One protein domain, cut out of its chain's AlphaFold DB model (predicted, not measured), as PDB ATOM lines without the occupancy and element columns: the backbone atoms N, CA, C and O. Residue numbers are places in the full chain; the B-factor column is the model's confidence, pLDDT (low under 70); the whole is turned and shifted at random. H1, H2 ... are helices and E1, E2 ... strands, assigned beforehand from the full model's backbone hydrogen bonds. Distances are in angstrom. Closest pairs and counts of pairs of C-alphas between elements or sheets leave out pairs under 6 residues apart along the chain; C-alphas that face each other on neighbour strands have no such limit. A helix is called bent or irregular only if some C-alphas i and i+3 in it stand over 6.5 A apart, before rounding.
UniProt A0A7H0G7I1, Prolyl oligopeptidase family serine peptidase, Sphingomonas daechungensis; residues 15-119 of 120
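What this domain is: This is residues 15 to 119 of the 120 residues of the protein "Prolyl oligopeptidase family serine peptidase" of Sphingomonas daechungensis (UniProt A0A7H0G7I1). A small sheet of three parallel strands, E1, E2 and E3, has H1 and H6 over one face and no named helix over the other; H5 packs on both H1 and H6, on their side away from the sheet. Beyond the ends toward which the strands run, H2 and H3 lie side by side, running opposite ways, and the short H4 leads back to H5. The printed part has 105 residues, with six named helices and three named strands in the order E1, H1, E2, H2, H3, H4, H5, E3, H6; the sheet's order is E1, E2, E3, all parallel. The class is mostly helix, and the whole is compact, with a radius of gyration of the C-alphas of 13.2 A and spans of 37 by 31 by 24 A.

How they stand to each other: In the sheet, E2, residues 38 to 42, is the inner strand, and E1, residues 15 to 18, and E3, residues 90 to 93, are the edge strands. E1 and E2 are parallel at 4 degrees, with N 17 and O 40 within hydrogen-bond range at 3.1 A and N 40 and O 15 at 2.8 A. E2 and E3 are parallel at 18 degrees, with N 91 and O 39 within range at 2.9 A and N 93 and O 41 at 3.0 A. H1, residues 20 to 31, is on the sheet at a height of 7.0 A; it lies over E1 and, only just, with 3 of its C-alphas, over E2. Its closest C-alphas to E2 are those of Gly 22 and Ser 41, 4.2 A apart. On the local plane it runs along the strands, at 18 degrees to E1. E1, H1 and E2 form a strand-helix-strand unit, two parallel neighbour strands with a helix between, and its crossover is right-handed. H6, residues 104 to 117, is on the same face as H1, over E3; H1 and H6 with the sheet make two layers, helices on one face of a sheet. H6 runs along the strands only just, at 28 degrees to E3 on the local plane. H5, residues 79 to 85, is not on the sheet. It touches H6, closest at the C-alphas of Arg 80 and Leu 109, 4.9 A, the same way at a shallow tilt of 19 degrees. It touches H1, closest at the C-alphas of Gln 30 and Ser 85, 5.1 A, the same way at a shallow tilt of 27 degrees. H1 and H6 are apart. H2, residues 48 to 55, touches H4, residues 74 to 77, closest at the C-alphas of Leu 48 and Leu 74, 6.2 A. H3, residues 62 to 68, is close to H2 but not clearly touching, with the C-alphas of Leu 52 and Val 64 closest at 6.0 A. E2, the helices H2, H3, H4 and H5, and E3 form a second strand-helix-strand unit. Every O i to N i+4 pair is within hydrogen-bond range in H1, H2, H3 and H6; H5 has 0 of 3, with 2 of 4 O i to N i+3 pairs within range, and H4 is too short for an O i to N i+4 pair.

Where its parts are: E1 begins at C-alpha 15, (212.223, 149.534, 188.165), and is 10.7 A long; E2 is 13.6 A and E3 9.9 A. H1 is 16.2 A long, H2 10.0 A, H3 10.1 A, H4 5.1 A and H5 9.1 A. H5 is irregular: C-alphas 81 and 84 are 8.4 A apart. H3 begins at C-alpha 62, (193.998, 138.884, 169.809). H6, the longest helix, is 20.1 A long and ends at C-alpha 117, (199.462, 148.390, 204.836).

The domain as a whole: The two C-alphas farthest apart are those of Gly 60 and Ile 119, 39.4 A. The printed part has no cut and no long link. Its mean pLDDT is 91.4, and residues 57 to 61 and 118 to 119 are under 70.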
ATOM      1  N   ILE A  15     212.922 150.007 189.363       96.69
ATOM      2  CA  ILE A  15     212.223 149.534 188.165       96.69
ATOM      3  C   ILE A  15     211.104 150.507 187.804       96.69
ATOM      4  O   ILE A  15     210.290 150.875 188.645       96.69
ATOM      5  N   ILE A  16     211.069 150.946 186.552       98.06
ATOM      6  CA  ILE A  16     210.120 151.954 186.079       98.06
ATOM      7  C   ILE A  16     209.496 151.455 184.786       98.06
ATOM      8  O   ILE A  16     210.197 150.920 183.927       98.06
ATOM      9  N   GLY A  17     208.193 151.660 184.623       98.38
ATOM     10  CA  GLY A  17     207.555 151.404 183.343       98.38
ATOM     11  C   GLY A  17     206.182 152.041 183.190       98.38
ATOM     12  O   GLY A  17     205.557 152.474 184.161       98.38
ATOM     13  N   ALA A  18     205.727 152.076 181.937       97.88
ATOM     14  CA  ALA A  18     204.430 152.610 181.547       97.88
ATOM     15  C   ALA A  18     203.567 151.573 180.814       97.88
ATOM     16  O   ALA A  18     204.120 150.712 180.132       97.88
ATOM     17  N   SER A  19     202.233 151.639 180.915       95.62
ATOM     18  CA  SER A  19     201.325 150.679 180.252       95.62
ATOM     19  C   SER A  19     201.656 149.223 180.648       95.62
ATOM     20  O   SER A  19     201.718 148.913 181.841       95.62
ATOM     21  N   TYR A  20     201.941 148.327 179.698       95.19
ATOM     22  CA  TYR A  20     202.482 146.991 179.989       95.19
ATOM     23  C   TYR A  20     203.801 147.043 180.783       95.19
ATOM     24  O   TYR A  20     204.026 146.236 181.681       95.19
ATOM     25  N   GLY A  21     204.662 148.025 180.516       97.75
ATOM     26  CA  GLY A  21     205.855 148.267 181.326       97.75
ATOM     27  C   GLY A  21     205.515 148.622 182.776       97.75
ATOM     28  O   GLY A  21     206.252 148.246 183.680       97.75
ATOM     29  N   GLY A  22     204.383 149.288 183.019       98.38
ATOM     30  CA  GLY A  22     203.883 149.558 184.370       98.38
ATOM     31  C   GLY A  22     203.467 148.267 185.074       98.38
ATOM     32  O   GLY A  22     203.872 148.032 186.209       98.38
ATOM     33  N   TYR A  23     202.751 147.382 184.371       97.62
ATOM     34  CA  TYR A  23     202.476 146.014 184.838       97.62
ATOM     35  C   TYR A  23     203.776 145.269 185.185       97.62
ATOM     36  O   TYR A  23     203.903 144.707 186.272       97.62
ATOM     37  N   ALA A  24     204.775 145.311 184.300       97.38
ATOM     38  CA  ALA A  24     206.060 144.653 184.520       97.38
ATOM     39  C   ALA A  24     206.814 145.232 185.731       97.38
ATOM     40  O   ALA A  24     207.374 144.471 186.517       97.38
ATOM     41  N   ALA A  25     206.775 146.556 185.927       98.12
ATOM     42  CA  ALA A  25     207.361 147.214 187.091       98.12
ATOM     43  C   ALA A  25     206.689 146.771 188.400       98.12
ATOM     44  O   ALA A  25     207.383 146.427 189.357       98.12
ATOM     45  N   MET A  26     205.354 146.698 188.427       97.75
ATOM     46  CA  MET A  26     204.611 146.168 189.576       97.75
ATOM     47  C   MET A  26     204.973 144.703 189.861       97.75
ATOM     48  O   MET A  26     205.261 144.349 191.001       97.75
ATOM     49  N   ARG A  27     205.008 143.848 188.830       95.94
ATOM     50  CA  ARG A  27     205.357 142.427 188.985       95.94
ATOM     51  C   ARG A  27     206.793 142.232 189.454       95.94
ATOM     52  O   ARG A  27     207.027 141.358 190.283       95.94
ATOM     53  N   GLY A  28     207.728 143.052 188.975       95.19
ATOM     54  CA  GLY A  28     209.103 143.075 189.470       95.19
ATOM     55  C   GLY A  28     209.173 143.477 190.944       95.19
ATOM     56  O   GLY A  28     209.877 142.838 191.713       95.19
ATOM     57  N   ALA A  29     208.384 144.465 191.372       94.25
ATOM     58  CA  ALA A  29     208.314 144.869 192.778       94.25
ATOM     59  C   ALA A  29     207.698 143.795 193.700       94.25
ATOM     60  O   ALA A  29     208.079 143.701 194.866       94.25
ATOM     61  N   GLN A  30     206.766 142.984 193.186       93.19
ATOM     62  CA  GLN A  30     206.135 141.883 193.925       93.19
ATOM     63  C   GLN A  30     207.014 140.632 193.998       93.19
ATOM     64  O   GLN A  30     207.254 140.091 195.070       93.19
ATOM     65  N   ARG A  31     207.486 140.143 192.846       90.38
ATOM     66  CA  ARG A  31     208.215 138.867 192.757       90.38
ATOM     67  C   ARG A  31     209.687 139.001 193.109       90.38
ATOM     68  O   ARG A  31     210.268 138.092 193.686       90.38
ATOM     69  N   ASP A  32     210.273 140.139 192.762       90.56
ATOM     70  CA  ASP A  32     211.704 140.407 192.845       90.56
ATOM     71  C   ASP A  32     211.987 141.668 193.678       90.56
ATOM     72  O   ASP A  32     212.992 142.345 193.465       90.56
ATOM     73  N   GLY A  33     211.112 142.007 194.634       85.44
ATOM     74  CA  GLY A  33     211.188 143.258 195.398       85.44
ATOM     75  C   GLY A  33     212.547 143.500 196.064       85.44
ATOM     76  O   GLY A  33     213.052 144.615 196.030       85.44
ATOM     77  N   SER A  34     213.221 142.450 196.545       89.44
ATOM     78  CA  SER A  34     214.572 142.541 197.132       89.44
ATOM     79  C   SER A  34     215.665 142.978 196.140       89.44
ATOM     80  O   SER A  34     216.768 143.374 196.537       89.44
ATOM     81  N   ARG A  35     215.385 142.925 194.831       89.62
ATOM     82  CA  ARG A  35     216.294 143.387 193.776       89.62
ATOM     83  C   ARG A  35     216.207 144.892 193.529       89.62
ATOM     84  O   ARG A  35     217.141 145.442 192.936       89.62
ATOM     85  N   TYR A  36     215.136 145.546 193.977       92.69
ATOM     86  CA  TYR A  36     214.835 146.940 193.667       92.69
ATOM     87  C   TYR A  36     214.672 147.770 194.940       92.69
ATOM     88  O   TYR A  36     213.991 147.387 195.882       92.69
ATOM     89  N   ARG A  37     215.269 148.962 194.959       94.19
ATOM     90  CA  ARG A  37     215.076 149.942 196.030       94.19
ATOM     91  C   ARG A  37     213.704 150.609 195.953       94.19
ATOM     92  O   ARG A  37     213.176 151.009 196.992       94.19
ATOM     93  N   CYS A  38     213.171 150.761 194.740       95.25
ATOM     94  CA  CYS A  38     211.858 151.334 194.476       95.25
ATOM     95  C   CYS A  38     211.279 150.872 193.132       95.25
ATOM     96  O   CYS A  38     211.998 150.364 192.264       95.25
ATOM     97  N   ALA A  39     209.979 151.082 192.959       97.44
ATOM     98  CA  ALA A  39     209.276 150.864 191.706       97.44
ATOM     99  C   ALA A  39     208.433 152.083 191.313       97.44
ATOM    100  O   ALA A  39     207.934 152.815 192.167       97.44
ATOM    101  N   VAL A  40     208.240 152.289 190.012       98.44
ATOM    102  CA  VAL A  40     207.327 153.301 189.474       98.44
ATOM    103  C   VAL A  40     206.477 152.676 188.379       98.44
ATOM    104  O   VAL A  40     206.996 152.086 187.430       98.44
ATOM    105  N   SER A  41     205.164 152.841 188.491       98.62
ATOM    106  CA  SER A  41     204.213 152.455 187.455       98.62
ATOM    107  C   SER A  41     203.430 153.670 186.974       98.62
ATOM    108  O   SER A  41     202.637 154.239 187.727       98.62
ATOM    109  N   TYR A  42     203.584 153.999 185.693       98.56
ATOM    110  CA  TYR A  42     202.794 155.023 185.012       98.56
ATOM    111  C   TYR A  42     201.721 154.395 184.111       98.56
ATOM    112  O   TYR A  42     202.038 153.593 183.238       98.56
ATOM    113  N   ALA A  43     200.446 154.739 184.288       98.06
ATOM    114  CA  ALA A  43     199.345 154.202 183.473       98.06
ATOM    115  C   ALA A  43     199.389 152.662 183.323       98.06
ATOM    116  O   ALA A  43     199.193 152.113 182.240       98.06
ATOM    117  N   GLY A  44     199.764 151.959 184.395       98.00
ATOM    118  CA  GLY A  44     200.034 150.524 184.363       98.00
ATOM    119  C   GLY A  44     198.776 149.672 184.509       98.00
ATOM    120  O   GLY A  44     197.839 150.045 185.217       98.00
ATOM    121  N   VAL A  45     198.781 148.496 183.882       97.44
ATOM    122  CA  VAL A  45     197.708 147.501 184.024       97.44
ATOM    123  C   VAL A  45     197.905 146.725 185.329       97.44
ATOM    124  O   VAL A  45     198.921 146.057 185.498       97.44
ATOM    125  N   SER A  46     196.958 146.813 186.262       98.06
ATOM    126  CA  SER A  46     197.024 146.097 187.546       98.06
ATOM    127  C   SER A  46     196.107 144.872 187.598       98.06
ATOM    128  O   SER A  46     196.318 143.984 188.421       98.06
ATOM    129  N   ASP A  47     195.116 144.820 186.712       97.31
ATOM    130  CA  ASP A  47     194.076 143.802 186.629       97.31
ATOM    131  C   ASP A  47     193.825 143.459 185.153       97.31
ATOM    132  O   ASP A  47     193.233 144.239 184.394       97.31
ATOM    133  N   LEU A  48     194.335 142.300 184.729       94.69
ATOM    134  CA  LEU A  48     194.266 141.834 183.344       94.69
ATOM    135  C   LEU A  48     192.847 141.426 182.949       94.69
ATOM    136  O   LEU A  48     192.461 141.647 181.805       94.69
ATOM    137  N   ASN A  49     192.043 140.909 183.880       93.31
ATOM    138  CA  ASN A  49     190.642 140.580 183.621       93.31
ATOM    139  C   ASN A  49     189.837 141.842 183.292       93.31
ATOM    140  O   ASN A  49     189.127 141.902 182.282       93.31
ATOM    141  N   VAL A  50     189.995 142.893 184.101       94.38
ATOM    142  CA  VAL A  50     189.361 144.194 183.850       94.38
ATOM    143  C   VAL A  50     189.898 144.832 182.570       94.38
ATOM    144  O   VAL A  50     189.110 145.397 181.810       94.38
ATOM    145  N   MET A  51     191.203 144.717 182.304       93.00
ATOM    146  CA  MET A  51     191.810 145.270 181.092       93.00
ATOM    147  C   MET A  51     191.267 144.598 179.838       93.00
ATOM    148  O   MET A  51     190.785 145.279 178.948       93.00
ATOM    149  N   LEU A  52     191.267 143.268 179.785       90.00
ATOM    150  CA  LEU A  52     190.783 142.526 178.626       90.00
ATOM    151  C   LEU A  52     189.292 142.748 178.378       90.00
ATOM    152  O   LEU A  52     188.858 142.779 177.228       90.00
ATOM    153  N   LYS A  53     188.499 142.939 179.438       89.31
ATOM    154  CA  LYS A  53     187.092 143.325 179.301       89.31
ATOM    155  C   LYS A  53     186.941 144.728 178.703       89.31
ATOM    156  O   LYS A  53     186.051 144.916 177.879       89.31
ATOM    157  N   TYR A  54     187.784 145.679 179.109       87.75
ATOM    158  CA  TYR A  54     187.817 147.033 178.549       87.75
ATOM    159  C   TYR A  54     188.300 147.025 177.092       87.75
ATOM    160  O   TYR A  54     187.624 147.552 176.221       87.75
ATOM    161  N   ASP A  55     189.396 146.329 176.800       79.50
ATOM    162  CA  ASP A  55     189.997 146.243 175.469       79.50
ATOM    163  C   ASP A  55     189.169 145.440 174.475       79.50
ATOM    164  O   ASP A  55     189.329 145.619 173.270       79.50
ATOM    165  N   ARG A  56     188.255 144.574 174.923       74.19
ATOM    166  CA  ARG A  56     187.370 143.848 174.004       74.19
ATOM    167  C   ARG A  56     186.558 144.799 173.116       74.19
ATOM    168  O   ARG A  56     186.190 144.398 172.015       74.19
ATOM    169  N   SER A  57     186.310 146.033 173.561       64.69
ATOM    170  CA  SER A  57     185.666 147.068 172.746       64.69
ATOM    171  C   SER A  57     186.628 147.843 171.832       64.69
ATOM    172  O   SER A  57     186.143 148.530 170.939       64.69
ATOM    173  N   MET A  58     187.953 147.736 172.013       61.44
ATOM    174  CA  MET A  58     188.951 148.580 171.330       61.44
ATOM    175  C   MET A  58     190.056 147.836 170.554       61.44
ATOM    176  O   MET A  58     190.490 148.324 169.518       61.44
ATOM    177  N   MET A  59     190.538 146.682 171.032       58.94
ATOM    178  CA  MET A  59     191.729 145.978 170.510       58.94
ATOM    179  C   MET A  59     191.443 144.578 169.934       58.94
ATOM    180  O   MET A  59     192.348 143.903 169.440       58.94
ATOM    181  N   GLY A  60     190.188 144.121 169.974       63.38
ATOM    182  CA  GLY A  60     189.769 142.837 169.402       63.38
ATOM    183  C   GLY A  60     190.197 141.600 170.211       63.38
ATOM    184  O   GLY A  60     190.687 141.685 171.335       63.38
ATOM    185  N   LYS A  61     189.969 140.402 169.651       69.81
ATOM    186  CA  LYS A  61     190.175 139.115 170.355       69.81
ATOM    187  C   LYS A  61     191.652 138.740 170.572       69.81
ATOM    188  O   LYS A  61     191.938 137.945 171.460       69.81
ATOM    189  N   GLY A  62     192.589 139.307 169.807       76.44
ATOM    190  CA  GLY A  62     193.998 138.884 169.809       76.44
ATOM    191  C   GLY A  62     194.704 139.036 171.162       76.44
ATOM    192  O   GLY A  62     195.418 138.131 171.586       76.44
ATOM    193  N   MET A  63     194.453 140.133 171.886       76.88
ATOM    194  CA  MET A  63     195.050 140.345 173.213       76.88
ATOM    195  C   MET A  63     194.488 139.393 174.270       76.88
ATOM    196  O   MET A  63     195.216 138.973 175.167       76.88
ATOM    197  N   VAL A  64     193.215 139.006 174.151       78.56
ATOM    198  CA  VAL A  64     192.601 138.018 175.048       78.56
ATOM    199  C   VAL A  64     193.306 136.672 174.899       78.56
ATOM    200  O   VAL A  64     193.734 136.094 175.897       78.56
ATOM    201  N   GLU A  65     193.484 136.207 173.663       83.25
ATOM    202  CA  GLU A  65     194.158 134.934 173.392       83.25
ATOM    203  C   GLU A  65     195.643 134.976 173.773       83.25
ATOM    204  O   GLU A  65     196.157 134.027 174.363       83.25
ATOM    205  N   TYR A  66     196.324 136.105 173.536       85.44
ATOM    206  CA  TYR A  66     197.717 136.303 173.948       85.44
ATOM    207  C   TYR A  66     197.922 136.045 175.447       85.44
ATOM    208  O   TYR A  66     198.886 135.372 175.833       85.44
ATOM    209  N   TRP A  67     197.035 136.589 176.284       86.75
ATOM    210  CA  TRP A  67     197.137 136.484 177.737       86.75
ATOM    211  C   TRP A  67     196.694 135.120 178.255       86.75
ATOM    212  O   TRP A  67     197.404 134.537 179.072       86.75
ATOM    213  N   LYS A  68     195.597 134.566 177.724       83.44
ATOM    214  CA  LYS A  68     195.140 133.212 178.070       83.44
ATOM    215  C   LYS A  68     196.168 132.134 177.728       83.44
ATOM    216  O   LYS A  68     196.338 131.192 178.491       83.44
ATOM    217  N   ALA A  69     196.903 132.297 176.627       88.94
ATOM    218  CA  ALA A  69     197.974 131.375 176.252       88.94
ATOM    219  C   ALA A  69     199.187 131.420 177.204       88.94
ATOM    220  O   ALA A  69     199.999 130.500 177.204       88.94
ATOM    221  N   ARG A  70     199.349 132.493 177.992       88.88
ATOM    222  CA  ARG A  70     200.504 132.702 178.888       88.88
ATOM    223  C   ARG A  70     200.183 132.479 180.357       88.88
ATOM    224  O   ARG A  70     201.092 132.211 181.138       88.88
ATOM    225  N   ALA A  71     198.921 132.617 180.736       89.75
ATOM    226  CA  ALA A  71     198.464 132.396 182.092       89.75
ATOM    227  C   ALA A  71     197.064 131.783 182.064       89.75
ATOM    228  O   ALA A  71     196.120 132.398 181.571       89.75
ATOM    229  N   ALA A  72     196.951 130.576 182.623       88.44
ATOM    230  CA  ALA A  72     195.668 129.899 182.796       88.44
ATOM    231  C   ALA A  72     194.755 130.658 183.772       88.44
ATOM    232  O   ALA A  72     193.542 130.690 183.587       88.44
ATOM    233  N   ASP A  73     195.358 131.304 184.773       93.38
ATOM    234  CA  ASP A  73     194.687 132.188 185.715       93.38
ATOM    235  C   ASP A  73     195.283 133.600 185.631       93.38
ATOM    236  O   ASP A  73     196.463 133.824 185.927       93.38
ATOM    237  N   LEU A  74     194.453 134.558 185.215       93.44
ATOM    238  CA  LEU A  74     194.835 135.962 185.106       93.44
ATOM    239  C   LEU A  74     194.909 136.661 186.467       93.44
ATOM    240  O   LEU A  74     195.624 137.659 186.577       93.44
ATOM    241  N   ASP A  75     194.253 136.147 187.505       95.19
ATOM    242  CA  ASP A  75     194.319 136.720 188.849       95.19
ATOM    243  C   ASP A  75     195.688 136.426 189.483       95.19
ATOM    244  O   ASP A  75     196.332 137.326 190.032       95.19
ATOM    245  N   ALA A  76     196.233 135.220 189.284       94.38
ATOM    246  CA  ALA A  76     197.602 134.860 189.673       94.38
ATOM    247  C   ALA A  76     198.689 135.758 189.034       94.38
ATOM    248  O   ALA A  76     199.793 135.941 189.579       94.38
ATOM    249  N   VAL A  77     198.405 136.343 187.867       93.94
ATOM    250  CA  VAL A  77     199.336 137.246 187.173       93.94
ATOM    251  C   VAL A  77     199.006 138.731 187.301       93.94
ATOM    252  O   VAL A  77     199.877 139.551 187.036       93.94
ATOM    253  N   SER A  78     197.832 139.103 187.806       96.88
ATOM    254  CA  SER A  78     197.416 140.502 187.958       96.88
ATOM    255  C   SER A  78     197.928 141.122 189.268       96.88
ATOM    256  O   SER A  78     197.565 140.638 190.339       96.88
ATOM    257  N   PRO A  79     198.735 142.206 189.236       97.31
ATOM    258  CA  PRO A  79     199.300 142.823 190.438       97.31
ATOM    259  C   PRO A  79     198.298 143.145 191.548       97.31
ATOM    260  O   PRO A  79     198.636 143.014 192.723       97.31
ATOM    261  N   ARG A  80     197.072 143.535 191.194       97.31
ATOM    262  CA  ARG A  80     196.017 143.914 192.140       97.31
ATOM    263  C   ARG A  80     195.778 142.878 193.240       97.31
ATOM    264  O   ARG A  80     195.586 143.266 194.386       97.31
ATOM    265  N   TYR A  81     195.800 141.592 192.905       96.88
ATOM    266  CA  TYR A  81     195.455 140.519 193.845       96.88
ATOM    267  C   TYR A  81     196.606 140.115 194.772       96.88
ATOM    268  O   TYR A  81     196.406 139.321 195.683       96.88
ATOM    269  N   HIS A  82     197.800 140.683 194.581       95.06
ATOM    270  CA  HIS A  82     199.012 140.341 195.340       95.06
ATOM    271  C   HIS A  82     199.611 141.585 196.012       95.06
ATOM    272  O   HIS A  82     200.827 141.765 196.069       95.06
ATOM    273  N   ALA A  83     198.758 142.504 196.476       93.88
ATOM    274  CA  ALA A  83     199.179 143.775 197.073       93.88
ATOM    275  C   ALA A  83     200.075 143.594 198.316       93.88
ATOM    276  O   ALA A  83     201.022 144.352 198.500       93.88
ATOM    277  N   ALA A  84     199.837 142.549 199.115       93.50
ATOM    278  CA  ALA A  84     200.656 142.219 200.284       93.50
ATOM    279  C   ALA A  84     202.070 141.711 199.933       93.50
ATOM    280  O   ALA A  84     202.936 141.655 200.797       93.50
ATOM    281  N   SER A  85     202.324 141.345 198.673       93.62
ATOM    282  CA  SER A  85     203.614 140.801 198.234       93.62
ATOM    283  C   SER A  85     204.598 141.863 197.736       93.62
ATOM    284  O   SER A  85     205.677 141.510 197.272       93.62
ATOM    285  N   PHE A  86     204.255 143.155 197.765       93.44
ATOM    286  CA  PHE A  86     205.178 144.207 197.327       93.44
ATOM    287  C   PHE A  86     206.371 144.327 198.284       93.44
ATOM    288  O   PHE A  86     206.232 144.807 199.404       93.44
ATOM    289  N   GLY A  87     207.560 143.934 197.817       89.31
ATOM    290  CA  GLY A  87     208.798 144.007 198.603       89.31
ATOM    291  C   GLY A  87     209.566 145.328 198.467       89.31
ATOM    292  O   GLY A  87     210.543 145.538 199.180       89.31
ATOM    293  N   ALA A  88     209.148 146.214 197.559       90.19
ATOM    294  CA  ALA A  88     209.741 147.535 197.358       90.19
ATOM    295  C   ALA A  88     208.653 148.627 197.341       90.19
ATOM    296  O   ALA A  88     207.575 148.388 196.785       90.19
ATOM    297  N   PRO A  89     208.921 149.836 197.877       92.81
ATOM    298  CA  PRO A  89     208.006 150.969 197.760       92.81
ATOM    299  C   PRO A  89     207.689 151.280 196.296       92.81
ATOM    300  O   PRO A  89     208.595 151.302 195.457       92.81
ATOM    301  N   ILE A  90     206.419 151.558 195.998       96.12
ATOM    302  CA  ILE A  90     205.955 151.859 194.641       96.12
ATOM    303  C   ILE A  90     205.288 153.234 194.548       96.12
ATOM    304  O   ILE A  90     204.407 153.568 195.336       96.12
ATOM    305  N   LEU A  91     205.674 154.006 193.531       97.88
ATOM    306  CA  LEU A  91     204.937 155.178 193.062       97.88
ATOM    307  C   LEU A  91     203.972 154.770 191.942       97.88
ATOM    308  O   LEU A  91     204.374 154.138 190.962       97.88
ATOM    309  N   ILE A  92     202.708 155.178 192.059       98.31
ATOM    310  CA  ILE A  92     201.678 154.967 191.037       98.31
ATOM    311  C   ILE A  92     201.243 156.326 190.492       98.31
ATOM    312  O   ILE A  92     200.754 157.167 191.241       98.31
ATOM    313  N   ALA A  93     201.386 156.518 189.182       98.38
ATOM    314  CA  ALA A  93     200.960 157.721 188.471       98.38
ATOM    315  C   ALA A  93     200.059 157.346 187.286       98.38
ATOM    316  O   ALA A  93     200.262 156.314 186.646       98.38
ATOM    317  N   HIS A  94     199.032 158.148 186.999       98.69
ATOM    318  CA  HIS A  94     198.066 157.839 185.940       98.69
ATOM    319  C   HIS A  94     197.311 159.097 185.493       98.69
ATOM    320  O   HIS A  94     196.851 159.865 186.339       98.69
ATOM    321  N   GLY A  95     197.137 159.286 184.182       98.31
ATOM    322  CA  GLY A  95     196.245 160.311 183.632       98.31
ATOM    323  C   GLY A  95     194.765 159.962 183.835       98.31
ATOM    324  O   GLY A  95     194.339 158.843 183.561       98.31
ATOM    325  N   VAL A  96     193.961 160.917 184.301       97.56
ATOM    326  CA  VAL A  96     192.526 160.691 184.573       97.56
ATOM    327  C   VAL A  96     191.686 160.473 183.308       97.56
ATOM    328  O   VAL A  96     190.664 159.798 183.381       97.56
ATOM    329  N   GLU A  97     192.148 160.975 182.161       96.81
ATOM    330  CA  GLU A  97     191.497 160.853 180.845       96.81
ATOM    331  C   GLU A  97     192.169 159.814 179.929       96.81
ATOM    332  O   GLU A  97     191.966 159.824 178.714       96.81
ATOM    333  N   ASP A  98     193.001 158.920 180.476       95.69
ATOM    334  CA  ASP A  98     193.679 157.905 179.666       95.69
ATOM    335  C   ASP A  98     192.656 156.951 179.021       95.69
ATOM    336  O   ASP A  98     191.961 156.182 179.688       95.69
ATOM    337  N   LYS A  99     192.563 157.026 177.687       92.25
ATOM    338  CA  LYS A  99     191.663 156.194 176.882       92.25
ATOM    339  C   LYS A  99     192.238 154.811 176.594       92.25
ATOM    340  O   LYS A  99     191.474 153.931 176.215       92.25
ATOM    341  N   ARG A 100     193.550 154.604 176.760       90.56
ATOM    342  CA  ARG A 100     194.236 153.331 176.485       90.56
ATOM    343  C   ARG A 100     194.187 152.416 177.692       90.56
ATOM    344  O   ARG A 100     193.768 151.278 177.563       90.56
ATOM    345  N   VAL A 101     194.601 152.909 178.857       94.69
ATOM    346  CA  VAL A 101     194.523 152.165 180.116       94.69
ATOM    347  C   VAL A 101     193.607 152.951 181.045       94.69
ATOM    348  O   VAL A 101     193.952 154.065 181.409       94.69
ATOM    349  N   PRO A 102     192.447 152.419 181.459       95.50
ATOM    350  CA  PRO A 102     191.561 153.167 182.338       95.50
ATOM    351  C   PRO A 102     192.233 153.477 183.676       95.50
ATOM    352  O   PRO A 102     192.735 152.565 184.340       95.50
ATOM    353  N   VAL A 103     192.104 154.717 184.162       98.19
ATOM    354  CA  VAL A 103     192.590 155.145 185.494       98.19
ATOM    355  C   VAL A 103     192.099 154.244 186.639       98.19
ATOM    356  O   VAL A 103     192.739 154.124 187.689       98.19
ATOM    357  N   LYS A 104     190.977 153.542 186.420       97.94
ATOM    358  CA  LYS A 104     190.450 152.500 187.308       97.94
ATOM    359  C   LYS A 104     191.512 151.451 187.670       97.94
ATOM    360  O   LYS A 104     191.536 151.030 188.820       97.94
ATOM    361  N   GLN A 105     192.414 151.089 186.754       98.25
ATOM    362  CA  GLN A 105     193.534 150.172 187.005       98.25
ATOM    363  C   GLN A 105     194.400 150.642 188.184       98.25
ATOM    364  O   GLN A 105     194.610 149.903 189.149       98.25
ATOM    365  N   SER A 106     194.831 151.904 188.180       98.38
ATOM    366  CA  SER A 106     195.627 152.453 189.283       98.38
ATOM    367  C   SER A 106     194.827 152.591 190.573       98.38
ATOM    368  O   SER A 106     195.322 152.210 191.630       98.38
ATOM    369  N   ARG A 107     193.581 153.079 190.505       98.44
ATOM    370  CA  ARG A 107     192.728 153.246 191.699       98.44
ATOM    371  C   ARG A 107     192.475 151.922 192.421       98.44
ATOM    372  O   ARG A 107     192.531 151.870 193.645       98.44
ATOM    373  N   MET A 108     192.229 150.856 191.661       98.38
ATOM    374  CA  MET A 108     192.016 149.515 192.200       98.38
ATOM    375  C   MET A 108     193.250 148.999 192.945       98.38
ATOM    376  O   MET A 108     193.113 148.532 194.069       98.38
ATOM    377  N   LEU A 109     194.450 149.139 192.372       97.75
ATOM    378  CA  LEU A 109     195.681 148.721 193.048       97.75
ATOM    379  C   LEU A 109     195.982 149.561 194.293       97.75
ATOM    380  O   LEU A 109     196.325 149.000 195.326       97.75
ATOM    381  N   VAL A 110     195.835 150.890 194.219       97.62
ATOM    382  CA  VAL A 110     196.040 151.776 195.378       97.62
ATOM    383  C   VAL A 110     195.127 151.369 196.536       97.62
ATOM    384  O   VAL A 110     195.588 151.305 197.672       97.62
ATOM    385  N   SER A 111     193.864 151.033 196.252       97.50
ATOM    386  CA  SER A 111     192.935 150.553 197.276       97.50
ATOM    387  C   SER A 111     193.423 149.264 197.946       97.50
ATOM    388  O   SER A 111     193.405 149.183 199.173       97.50
ATOM    389  N   GLU A 112     193.905 148.280 197.180       97.31
ATOM    390  CA  GLU A 112     194.423 147.028 197.752       97.31
ATOM    391  C   GLU A 112     195.736 147.232 198.529       97.31
ATOM    392  O   GLU A 112     195.903 146.668 199.609       97.31
ATOM    393  N   LEU A 113     196.637 148.098 198.051       94.75
ATOM    394  CA  LEU A 113     197.867 148.456 198.773       94.75
ATOM    395  C   LEU A 113     197.564 149.134 200.115       94.75
ATOM    396  O   LEU A 113     198.168 148.799 201.129       94.75
ATOM    397  N   GLN A 114     196.599 150.056 200.145       94.31
ATOM    398  CA  GLN A 114     196.183 150.727 201.379       94.31
ATOM    399  C   GLN A 114     195.566 149.759 202.392       94.31
ATOM    400  O   GLN A 114     195.770 149.925 203.593       94.31
ATOM    401  N   LYS A 115     194.821 148.747 201.929       94.38
ATOM    402  CA  LYS A 115     194.311 147.684 202.805       94.38
ATOM    403  C   LYS A 115     195.450 146.832 203.355       94.38
ATOM    404  O   LYS A 115     195.467 146.579 204.550       94.38
ATOM    405  N   ALA A 116     196.410 146.442 202.515       89.50
ATOM    406  CA  ALA A 116     197.542 145.615 202.931       89.50
ATOM    407  C   ALA A 116     198.413 146.302 203.998       89.50
ATOM    408  O   ALA A 116     198.763 145.670 204.987       89.50
ATOM    409  N   VAL A 117     198.684 147.605 203.853       78.62
ATOM    410  CA  VAL A 117     199.462 148.390 204.836       78.62
ATOM    411  C   VAL A 117     198.749 148.516 206.186       78.62
ATOM    412  O   VAL A 117     199.397 148.654 207.211       78.62
ATOM    413  N   ARG A 118     197.412 148.475 206.217       61.06
ATOM    414  CA  ARG A 118     196.649 148.510 207.478       61.06
ATOM    415  C   ARG A 118     196.641 147.172 208.223       61.06
ATOM    416  O   ARG A 118     196.163 147.134 209.351       61.06
ATOM    417  N   ILE A 119     197.084 146.092 207.576       52.53
ATOM    418  CA  ILE A 119     197.070 144.724 208.118       52.53
ATOM    419  C   ILE A 119     198.472 144.299 208.605       52.53
ATOM    420  O   ILE A 119     198.573 143.344 209.371       52.53
TER     421      ILE A 119